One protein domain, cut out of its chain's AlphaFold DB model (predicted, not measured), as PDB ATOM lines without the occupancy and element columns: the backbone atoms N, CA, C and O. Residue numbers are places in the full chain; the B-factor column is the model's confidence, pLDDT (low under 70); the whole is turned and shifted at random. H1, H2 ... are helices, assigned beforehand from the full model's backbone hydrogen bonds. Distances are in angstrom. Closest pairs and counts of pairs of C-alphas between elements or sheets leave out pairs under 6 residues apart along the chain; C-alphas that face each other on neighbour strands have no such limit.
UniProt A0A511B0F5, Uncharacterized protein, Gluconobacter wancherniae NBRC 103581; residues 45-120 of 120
ATOM      1  N   THR A  45     -11.387  32.390 -32.141       79.25
ATOM      2  CA  THR A  45     -10.863  32.304 -30.776       79.25
ATOM      3  C   THR A  45      -9.493  31.625 -30.726       79.25
ATOM      4  O   THR A  45      -8.654  32.065 -29.931       79.25
ATOM      5  N   ARG A  46      -9.213  30.681 -31.637       79.88
ATOM      6  CA  ARG A  46      -7.925  29.982 -31.775       79.88
ATOM      7  C   ARG A  46      -6.879  30.866 -32.437       79.88
ATOM      8  O   ARG A  46      -7.163  31.575 -33.398       79.88
ATOM      9  N   ASP A  47      -5.647  30.810 -31.943       81.56
ATOM     10  CA  ASP A  47      -4.569  31.658 -32.462       81.56
ATOM     11  C   ASP A  47      -4.134  31.284 -33.885       81.56
ATOM     12  O   ASP A  47      -3.802  32.178 -34.664       81.56
ATOM     13  N   THR A  48      -4.197  30.002 -34.257       82.69
ATOM     14  CA  THR A  48      -3.894  29.534 -35.621       82.69
ATOM     15  C   THR A  48      -4.868  30.127 -36.639       82.69
ATOM     16  O   THR A  48      -4.453  30.825 -37.563       82.69
ATOM     17  N   ASP A  49      -6.166  29.940 -36.412       77.44
ATOM     18  CA  ASP A  49      -7.243  30.419 -37.283       77.44
ATOM     19  C   ASP A  49      -7.327  31.955 -37.281       77.44
ATOM     20  O   ASP A  49      -7.648  32.580 -38.293       77.44
ATOM     21  N   TRP A  50      -6.976  32.589 -36.159       78.38
ATOM     22  CA  TRP A  50      -6.793  34.035 -36.073       78.38
ATOM     23  C   TRP A  50      -5.657  34.528 -36.975       78.38
ATOM     24  O   TRP A  50      -5.787  35.555 -37.647       78.38
ATOM     25  N   ASN A  51      -4.530  33.816 -36.995       82.50
ATOM     26  CA  ASN A  51      -3.403  34.184 -37.840       82.50
ATOM     27  C   ASN A  51      -3.737  33.993 -39.324       82.50
ATOM     28  O   ASN A  51      -3.417  34.859 -40.138       82.50
ATOM     29  N   GLU A  52      -4.458  32.923 -39.651       81.94
ATOM     30  CA  GLU A  52      -4.976  32.689 -40.996       81.94
ATOM     31  C   GLU A  52      -5.962  33.785 -41.429       81.94
ATOM     32  O   GLU A  52      -5.847  34.327 -42.530       81.94
ATOM     33  N   ALA A  53      -6.881  34.194 -40.552       76.19
ATOM     34  CA  ALA A  53      -7.813  35.282 -40.828       76.19
ATOM     35  C   ALA A  53      -7.089  36.608 -41.130       76.19
ATOM     36  O   ALA A  53      -7.452  37.299 -42.084       76.19
ATOM     37  N   LYS A  54      -6.026  36.938 -40.378       78.94
ATOM     38  CA  LYS A  54      -5.183  38.117 -40.652       78.94
ATOM     39  C   LYS A  54      -4.511  38.034 -42.023       78.94
ATOM     40  O   LYS A  54      -4.522  39.019 -42.753       78.94
ATOM     41  N   GLN A  55      -3.966  36.875 -42.396       81.00
ATOM     42  CA  GLN A  55      -3.339  36.695 -43.711       81.00
ATOM     43  C   GLN A  55      -4.345  36.835 -44.858       81.00
ATOM     44  O   GLN A  55      -4.035  37.444 -45.881       81.00
ATOM     45  N   ARG A  56      -5.566  36.307 -44.694       80.12
ATOM     46  CA  ARG A  56      -6.641  36.459 -45.689       80.12
ATOM     47  C   ARG A  56      -7.045  37.924 -45.867       80.12
ATOM     48  O   ARG A  56      -7.248  38.359 -46.997       80.12
ATOM     49  N   VAL A  57      -7.122  38.678 -44.772       78.06
ATOM     50  CA  VAL A  57      -7.380  40.125 -44.791       78.06
ATOM     51  C   VAL A  57      -6.260  40.887 -45.501       78.06
ATOM     52  O   VAL A  57      -6.549  41.690 -46.381       78.06
ATOM     53  N   GLN A  58      -5.000  40.591 -45.178       77.50
ATOM     54  CA  GLN A  58      -3.843  41.244 -45.793       77.50
ATOM     55  C   GLN A  58      -3.808  41.030 -47.314       77.50
ATOM     56  O   GLN A  58      -3.698  41.991 -48.069       77.50
ATOM     57  N   LYS A  59      -4.001  39.787 -47.777       75.75
ATOM     58  CA  LYS A  59      -4.070  39.477 -49.217       75.75
ATOM     59  C   LYS A  59      -5.236  40.173 -49.921       75.75
ATOM     60  O   LYS A  59      -5.117  40.557 -51.080       75.75
ATOM     61  N   ALA A  60      -6.373  40.318 -49.243       74.88
ATOM     62  CA  ALA A  60      -7.522  41.020 -49.805       74.88
ATOM     63  C   ALA A  60      -7.269  42.530 -49.924       74.88
ATOM     64  O   ALA A  60      -7.608  43.105 -50.956       74.88
ATOM     65  N   ALA A  61      -6.640  43.150 -48.921       72.94
ATOM     66  CA  ALA A  61      -6.221  44.551 -48.970       72.94
ATOM     67  C   ALA A  61      -5.217  44.795 -50.110       72.94
ATOM     68  O   ALA A  61      -5.428  45.674 -50.942       72.94
ATOM     69  N   GLU A  62      -4.188  43.950 -50.216       74.19
ATOM     70  CA  GLU A  62      -3.192  44.007 -51.294       74.19
ATOM     71  C   GLU A  62      -3.840  43.880 -52.683       74.19
ATOM     72  O   GLU A  62      -3.543  44.655 -53.590       74.19
ATOM     73  N   SER A  63      -4.791  42.955 -52.845       75.19
ATOM     74  CA  SER A  63      -5.513  42.759 -54.108       75.19
ATOM     75  C   SER A  63      -6.382  43.963 -54.494       75.19
ATOM     76  O   SER A  63      -6.405  44.346 -55.668       75.19
ATOM     77  N   VAL A  64      -7.072  44.584 -53.531       71.19
ATOM     78  CA  VAL A  64      -7.878  45.796 -53.761       71.19
ATOM     79  C   VAL A  64      -6.982  46.963 -54.164       71.19
ATOM     80  O   VAL A  64      -7.258  47.632 -55.160       71.19
ATOM     81  N   CYS A  65      -5.879  47.170 -53.446       72.69
ATOM     82  CA  CYS A  65      -4.962  48.273 -53.715       72.69
ATOM     83  C   CYS A  65      -4.187  48.082 -55.023       72.69
ATOM     84  O   CYS A  65      -4.033  49.044 -55.767       72.69
ATOM     85  N   SER A  66      -3.804  46.850 -55.377       70.94
ATOM     86  CA  SER A  66      -3.195  46.541 -56.681       70.94
ATOM     87  C   SER A  66      -4.156  46.809 -57.844       70.94
ATOM     88  O   SER A  66      -3.750  47.290 -58.901       70.94
ATOM     89  N   SER A  67      -5.451  46.552 -57.640       66.12
ATOM     90  CA  SER A  67      -6.484  46.844 -58.640       66.12
ATOM     91  C   SER A  67      -6.743  48.350 -58.779       66.12
ATOM     92  O   SER A  67      -7.040  48.822 -59.875       66.12
ATOM     93  N   LEU A  68      -6.608  49.120 -57.693       65.69
ATOM     94  CA  LEU A  68      -6.709  50.583 -57.714       65.69
ATOM     95  C   LEU A  68      -5.513  51.230 -58.425       65.69
ATOM     96  O   LEU A  68      -5.706  52.147 -59.220       65.69
ATOM     97  N   THR A  69      -4.292  50.745 -58.184       61.47
ATOM     98  CA  THR A  69      -3.072  51.344 -58.750       61.47
ATOM     99  C   THR A  69      -2.808  50.978 -60.199       61.47
ATOM    100  O   THR A  69      -2.261  51.796 -60.924       61.47
ATOM    101  N   GLN A  70      -3.274  49.827 -60.688       59.06
ATOM    102  CA  GLN A  70      -3.269  49.554 -62.135       59.06
ATOM    103  C   GLN A  70      -4.133  50.542 -62.937       59.06
ATOM    104  O   GLN A  70      -3.916  50.712 -64.132       59.06
ATOM    105  N   ASN A  71      -5.101  51.195 -62.288       54.25
ATOM    106  CA  ASN A  71      -6.010  52.157 -62.909       54.25
ATOM    107  C   ASN A  71      -5.652  53.624 -62.594       54.25
ATOM    108  O   ASN A  71      -6.416  54.521 -62.948       54.25
ATOM    109  N   SER A  72      -4.531  53.880 -61.909       54.44
ATOM    110  CA  SER A  72      -4.125  55.209 -61.438       54.44
ATOM    111  C   SER A  72      -2.637  55.440 -61.707       54.44
ATOM    112  O   SER A  72      -1.802  54.653 -61.273       54.44
ATOM    113  N   ASP A  73      -2.279  56.553 -62.351       56.81
ATOM    114  CA  ASP A  73      -0.878  56.946 -62.599       56.81
ATOM    115  C   ASP A  73      -0.062  57.198 -61.302       56.81
ATOM    116  O   ASP A  73       1.154  57.399 -61.340       56.81
ATOM    117  N   ALA A  74      -0.701  57.173 -60.125       56.19
ATOM    118  CA  ALA A  74      -0.067  57.338 -58.815       56.19
ATOM    119  C   ALA A  74       0.477  55.997 -58.278       56.19
ATOM    120  O   ALA A  74      -0.136  55.337 -57.441       56.19
ATOM    121  N   PHE A  75       1.640  55.573 -58.768       57.62
ATOM    122  CA  PHE A  75       2.041  54.161 -58.704       57.62
ATOM    123  C   PHE A  75       2.770  53.687 -57.424       57.62
ATOM    124  O   PHE A  75       3.146  52.524 -57.349       57.62
ATOM    125  N   SER A  76       2.991  54.529 -56.403       58.41
ATOM    126  CA  SER A  76       3.740  54.098 -55.197       58.41
ATOM    127  C   SER A  76       3.136  54.583 -53.880       58.41
ATOM    128  O   SER A  76       2.687  53.769 -53.079       58.41
ATOM    129  N   THR A  77       3.022  55.897 -53.671       59.38
ATOM    130  CA  THR A  77       2.498  56.439 -52.405       59.38
ATOM    131  C   THR A  77       1.035  56.049 -52.176       59.38
ATOM    132  O   THR A  77       0.689  55.574 -51.100       59.38
ATOM    133  N   ALA A  78       0.206  56.117 -53.222       60.19
ATOM    134  CA  ALA A  78      -1.199  55.721 -53.145       60.19
ATOM    135  C   ALA A  78      -1.395  54.205 -52.946       60.19
ATOM    136  O   ALA A  78      -2.424  53.793 -52.416       60.19
ATOM    137  N   PHE A  79      -0.425  53.369 -53.347       64.81
ATOM    138  CA  PHE A  79      -0.463  51.928 -53.072       64.81
ATOM    139  C   PHE A  79      -0.266  51.659 -51.582       64.81
ATOM    140  O   PHE A  79      -1.073  50.963 -50.968       64.81
ATOM    141  N   THR A  80       0.796  52.235 -51.014       66.88
ATOM    142  CA  THR A  80       1.169  52.046 -49.611       66.88
ATOM    143  C   THR A  80       0.102  52.611 -48.681       66.88
ATOM    144  O   THR A  80      -0.356  51.896 -47.799       66.88
ATOM    145  N   GLU A  81      -0.377  53.833 -48.936       68.81
ATOM    146  CA  GLU A  81      -1.455  54.454 -48.151       68.81
ATOM    147  C   GLU A  81      -2.750  53.631 -48.228       68.81
ATOM    148  O   GLU A  81      -3.379  53.355 -47.209       68.81
ATOM    149  N   CYS A  82      -3.117  53.147 -49.422       68.25
ATOM    150  CA  CYS A  82      -4.279  52.274 -49.582       68.25
ATOM    151  C   CYS A  82      -4.134  50.974 -48.785       68.25
ATOM    152  O   CYS A  82      -5.101  50.528 -48.163       68.25
ATOM    153  N   GLN A  83      -2.956  50.347 -48.834       69.31
ATOM    154  CA  GLN A  83      -2.713  49.070 -48.175       69.31
ATOM    155  C   GLN A  83      -2.743  49.234 -46.657       69.31
ATOM    156  O   GLN A  83      -3.409  48.448 -45.984       69.31
ATOM    157  N   GLU A  84      -2.084  50.267 -46.132       71.88
ATOM    158  CA  GLU A  84      -2.061  50.572 -44.703       71.88
ATOM    159  C   GLU A  84      -3.465  50.881 -44.170       71.88
ATOM    160  O   GLU A  84      -3.877  50.269 -43.181       71.88
ATOM    161  N   ASP A  85      -4.244  51.727 -44.853       72.94
ATOM    162  CA  ASP A  85      -5.604  52.076 -44.425       72.94
ATOM    163  C   ASP A  85      -6.568  50.883 -44.510       72.94
ATOM    164  O   ASP A  85      -7.324  50.607 -43.568       72.94
ATOM    165  N   SER A  86      -6.538  50.127 -45.615       70.81
ATOM    166  CA  SER A  86      -7.363  48.921 -45.768       70.81
ATOM    167  C   SER A  86      -7.018  47.864 -44.726       70.81
ATOM    168  O   SER A  86      -7.914  47.237 -44.153       70.81
ATOM    169  N   GLU A  87      -5.727  47.649 -44.470       73.06
ATOM    170  CA  GLU A  87      -5.269  46.660 -43.507       73.06
ATOM    171  C   GLU A  87      -5.596  47.084 -42.072       73.06
ATOM    172  O   GLU A  87      -6.081  46.256 -41.296       73.06
ATOM    173  N   ALA A  88      -5.401  48.357 -41.719       74.06
ATOM    174  CA  ALA A  88      -5.733  48.885 -40.400       74.06
ATOM    175  C   ALA A  88      -7.231  48.730 -40.097       74.06
ATOM    176  O   ALA A  88      -7.598  48.155 -39.064       74.06
ATOM    177  N   ASN A  89      -8.094  49.146 -41.028       72.50
ATOM    178  CA  ASN A  89      -9.545  49.032 -40.878       72.50
ATOM    179  C   ASN A  89      -9.994  47.570 -40.784       72.50
ATOM    180  O   ASN A  89     -10.736  47.188 -39.875       72.50
ATOM    181  N   ALA A  90      -9.486  46.714 -41.668       74.25
ATOM    182  CA  ALA A  90      -9.875  45.313 -41.682       74.25
ATOM    183  C   ALA A  90      -9.347  44.541 -40.459       74.25
ATOM    184  O   ALA A  90     -10.047  43.679 -39.925       74.25
ATOM    185  N   ARG A  91      -8.152  44.869 -39.943       76.62
ATOM    186  CA  ARG A  91      -7.634  44.306 -38.682       76.62
ATOM    187  C   ARG A  91      -8.452  44.756 -37.478       76.62
ATOM    188  O   ARG A  91      -8.692  43.942 -36.583       76.62
ATOM    189  N   HIS A  92      -8.890  46.013 -37.454       77.88
ATOM    190  CA  HIS A  92      -9.755  46.530 -36.400       77.88
ATOM    191  C   HIS A  92     -11.096  45.777 -36.358       77.88
ATOM    192  O   HIS A  92     -11.499  45.274 -35.302       77.88
ATOM    193  N   ASP A  93     -11.743  45.592 -37.509       73.94
ATOM    194  CA  ASP A  93     -12.997  44.838 -37.587       73.94
ATOM    195  C   ASP A  93     -12.807  43.353 -37.251       73.94
ATOM    196  O   ASP A  93     -13.627  42.756 -36.544       73.94
ATOM    197  N   LEU A  94     -11.687  42.757 -37.668       76.75
ATOM    198  CA  LEU A  94     -11.345  41.383 -37.314       76.75
ATOM    199  C   LEU A  94     -11.166  41.223 -35.791       76.75
ATOM    200  O   LEU A  94     -11.666  40.261 -35.201       76.75
ATOM    201  N   ALA A  95     -10.529  42.186 -35.118       80.75
ATOM    202  CA  ALA A  95     -10.365  42.173 -33.662       80.75
ATOM    203  C   ALA A  95     -11.712  42.287 -32.935       80.75
ATOM    204  O   ALA A  95     -11.962  41.574 -31.955       80.75
ATOM    205  N   LYS A  96     -12.621  43.120 -33.454       83.88
ATOM    206  CA  LYS A  96     -13.996  43.227 -32.955       83.88
ATOM    207  C   LYS A  96     -14.743  41.899 -33.085       83.88
ATOM    208  O   LYS A  96     -15.397  41.475 -32.129       83.88
ATOM    209  N   LEU A  97     -14.605  41.205 -34.215       80.38
ATOM    210  CA  LEU A  97     -15.192  39.878 -34.415       80.38
ATOM    211  C   LEU A  97     -14.627  38.838 -33.447       80.38
ATOM    212  O   LEU A  97     -15.399  38.061 -32.887       80.38
ATOM    213  N   ARG A  98     -13.315  38.850 -33.184       85.19
ATOM    214  CA  ARG A  98     -12.698  37.958 -32.190       85.19
ATOM    215  C   ARG A  98     -13.256  38.189 -30.790       85.19
ATOM    216  O   ARG A  98     -13.578  37.226 -30.094       85.19
ATOM    217  N   ARG A  99     -13.417  39.450 -30.378       85.56
ATOM    218  CA  ARG A  99     -14.030  39.787 -29.084       85.56
ATOM    219  C   ARG A  99     -15.477  39.298 -29.015       85.56
ATOM    220  O   ARG A  99     -15.856  38.667 -28.033       85.56
ATOM    221  N   LEU A 100     -16.266  39.529 -30.064       82.56
ATOM    222  CA  LEU A 100     -17.650  39.054 -30.139       82.56
ATOM    223  C   LEU A 100     -17.747  37.522 -30.100       82.56
ATOM    224  O   LEU A 100     -18.652  36.994 -29.460       82.56
ATOM    225  N   ALA A 101     -16.828  36.813 -30.759       82.06
ATOM    226  CA  ALA A 101     -16.776  35.353 -30.734       82.06
ATOM    227  C   ALA A 101     -16.510  34.822 -29.317       82.06
ATOM    228  O   ALA A 101     -17.241  33.949 -28.856       82.06
ATOM    229  N   ARG A 102     -15.545  35.412 -28.598       84.94
ATOM    230  CA  ARG A 102     -15.235  35.048 -27.206       84.94
ATOM    231  C   ARG A 102     -16.421  35.283 -26.270       84.94
ATOM    232  O   ARG A 102     -16.822  34.362 -25.572       84.94
ATOM    233  N   VAL A 103     -17.057  36.454 -26.344       85.62
ATOM    234  CA  VAL A 103     -18.246  36.763 -25.525       85.62
ATOM    235  C   VAL A 103     -19.397  35.793 -25.812       85.62
ATOM    236  O   VAL A 103     -20.084  35.348 -24.895       85.62
ATOM    237  N   LYS A 104     -19.626  35.430 -27.082       81.62
ATOM    238  CA  LYS A 104     -20.659  34.445 -27.441       81.62
ATOM    239  C   LYS A 104     -20.345  33.053 -26.898       81.62
ATOM    240  O   LYS A 104     -21.262  32.385 -26.426       81.62
ATOM    241  N   GLN A 105     -19.085  32.633 -26.963       79.44
ATOM    242  CA  GLN A 105     -18.641  31.351 -26.429       79.44
ATOM    243  C   GLN A 105     -18.804  31.302 -24.904       79.44
ATOM    244  O   GLN A 105     -19.382  30.349 -24.389       79.44
ATOM    245  N   GLU A 106     -18.388  32.355 -24.198       79.44
ATOM    246  CA  GLU A 106     -18.581  32.497 -22.749       79.44
ATOM    247  C   GLU A 106     -20.069  32.422 -22.382       79.44
ATOM    248  O   GLU A 106     -20.460  31.608 -21.549       79.44
ATOM    249  N   ALA A 107     -20.926  33.184 -23.071       76.56
ATOM    250  CA  ALA A 107     -22.368  33.180 -22.827       76.56
ATOM    251  C   ALA A 107     -23.027  31.813 -23.099       76.56
ATOM    252  O   ALA A 107     -23.964  31.421 -22.397       76.56
ATOM    253  N   GLN A 108     -22.559  31.072 -24.110       75.12
ATOM    254  CA  GLN A 108     -23.002  29.696 -24.355       75.12
ATOM    255  C   GLN A 108     -22.565  28.763 -23.226       75.12
ATOM    256  O   GLN A 108     -23.365  27.953 -22.762       75.12
ATOM    257  N   GLN A 109     -21.334  28.908 -22.743       74.38
ATOM    258  CA  GLN A 109     -20.799  28.087 -21.666       74.38
ATOM    259  C   GLN A 109     -21.534  28.332 -20.342       74.38
ATOM    260  O   GLN A 109     -21.865  27.373 -19.648       74.38
ATOM    261  N   THR A 110     -21.899  29.583 -20.037       72.38
ATOM    262  CA  THR A 110     -22.730  29.911 -18.868       72.38
ATOM    263  C   THR A 110     -24.126  29.289 -18.957       72.38
ATOM    264  O   THR A 110     -24.608  28.757 -17.961       72.38
ATOM    265  N   ARG A 111     -24.769  29.297 -20.137       68.31
ATOM    266  CA  ARG A 111     -26.082  28.641 -20.322       68.31
ATOM    267  C   ARG A 111     -26.018  27.129 -20.155       68.31
ATOM    268  O   ARG A 111     -26.940  26.542 -19.607       68.31
ATOM    269  N   ILE A 112     -24.964  26.489 -20.654       67.69
ATOM    270  CA  ILE A 112     -24.802  25.039 -20.502       67.69
ATOM    271  C   ILE A 112     -24.567  24.710 -19.024       67.69
ATOM    272  O   ILE A 112     -25.210  23.809 -18.491       67.69
ATOM    273  N   ALA A 113     -23.725  25.483 -18.334       66.75
ATOM    274  CA  ALA A 113     -23.472  25.288 -16.911       66.75
ATOM    275  C   ALA A 113     -24.752  25.429 -16.068       66.75
ATOM    276  O   ALA A 113     -24.985  24.601 -15.197       66.75
ATOM    277  N   SER A 114     -25.617  26.407 -16.362       62.62
ATOM    278  CA  SER A 114     -26.870  26.608 -15.619       62.62
ATOM    279  C   SER A 114     -27.954  25.562 -15.901       62.62
ATOM    280  O   SER A 114     -28.807  25.342 -15.049       62.62
ATOM    281  N   VAL A 115     -27.932  24.907 -17.068       66.06
ATOM    282  CA  VAL A 115     -28.852  23.802 -17.406       66.06
ATOM    283  C   VAL A 115     -28.387  22.469 -16.809       66.06
ATOM    284  O   VAL A 115     -29.211  21.597 -16.549       66.06
ATOM    285  N   THR A 116     -27.083  22.301 -16.575       62.19
ATOM    286  CA  THR A 116     -26.508  21.014 -16.145       62.19
ATOM    287  C   THR A 116     -26.398  20.880 -14.623       62.19
ATOM    288  O   THR A 116     -26.009  19.817 -14.153       62.19
ATOM    289  N   THR A 117     -26.752  21.902 -13.836       55.94
ATOM    290  CA  THR A 117     -26.820  21.796 -12.369       55.94
ATOM    291  C   THR A 117     -28.106  21.058 -11.969       55.94
ATOM    292  O   THR A 117     -29.187  21.651 -12.053       55.94
ATOM    293  N   PRO A 118     -28.051  19.788 -11.522       51.19
ATOM    294  CA  PRO A 118     -29.225  19.140 -10.960       51.19
ATOM    295  C   PRO A 118     -29.554  19.854  -9.646       51.19
ATOM    296  O   PRO A 118     -28.663  20.076  -8.824       51.19
ATOM    297  N   HIS A 119     -30.815  20.242  -9.456       50.94
ATOM    298  CA  HIS A 119     -31.308  20.585  -8.124       50.94
ATOM    299  C   HIS A 119     -31.154  19.333  -7.252       50.94
ATOM    300  O   HIS A 119     -31.797  18.319  -7.525       50.94
ATOM    301  N   ALA A 120     -30.236  19.397  -6.289       47.72
ATOM    302  CA  ALA A 120     -30.128  18.439  -5.196       47.72
ATOM    303  C   ALA A 120     -31.086  18.843  -4.070       47.72
ATOM    304  O   ALA A 120     -31.239  20.069  -3.855       47.72
TER     305      ALA A 120
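AT A GLANCE: This is residues 45 to 120 of the 120 residues of an uncharacterized protein of Gluconobacter wancherniae NBRC 103581 (UniProt A0A511B0F5). One long helix, H2, makes most of the length of a rod, and the shorter H1 folds back beside its first part as the other leg of an uneven helical hairpin. Residues 106 to 120 stick out past the hairpin, 106 to 116 of them in H2. The printed part has 76 residues with two named helices, H1 then H2, and no named strand; the class is all helix. It is extended, with a radius of gyration of the C-alphas of 19.9 A and spans of 75 by 17 by 15 A.

HOW THE PARTS SIT: H2, residues 77 to 116, touches H1, residues 47 to 69, with residues 78 to 94 alone. Their closest C-alphas, of Ser 86 and Ala 61, are 5.5 A apart. They run opposite ways at a shallow tilt of 30 degrees. In both helices every O i to N i+4 pair is within hydrogen-bond range.

IN THESE COORDINATES: H2 measures 58.4 A from C-alpha 77 at (2.498, 56.439, -52.405) to C-alpha 116 at (-26.508, 21.014, -16.145). H1 measures 32.9 A and begins at C-alpha 47, (-4.569, 31.658, -32.462).

THE WHOLE: The farthest C-alphas, of Asp 73 and Ala 120, are 75.1 A apart. The printed part has no cut, and the link from H1 to H2 is short, with 7 residues. Residues 67 to 83 and 111 to 120 have pLDDT under 70.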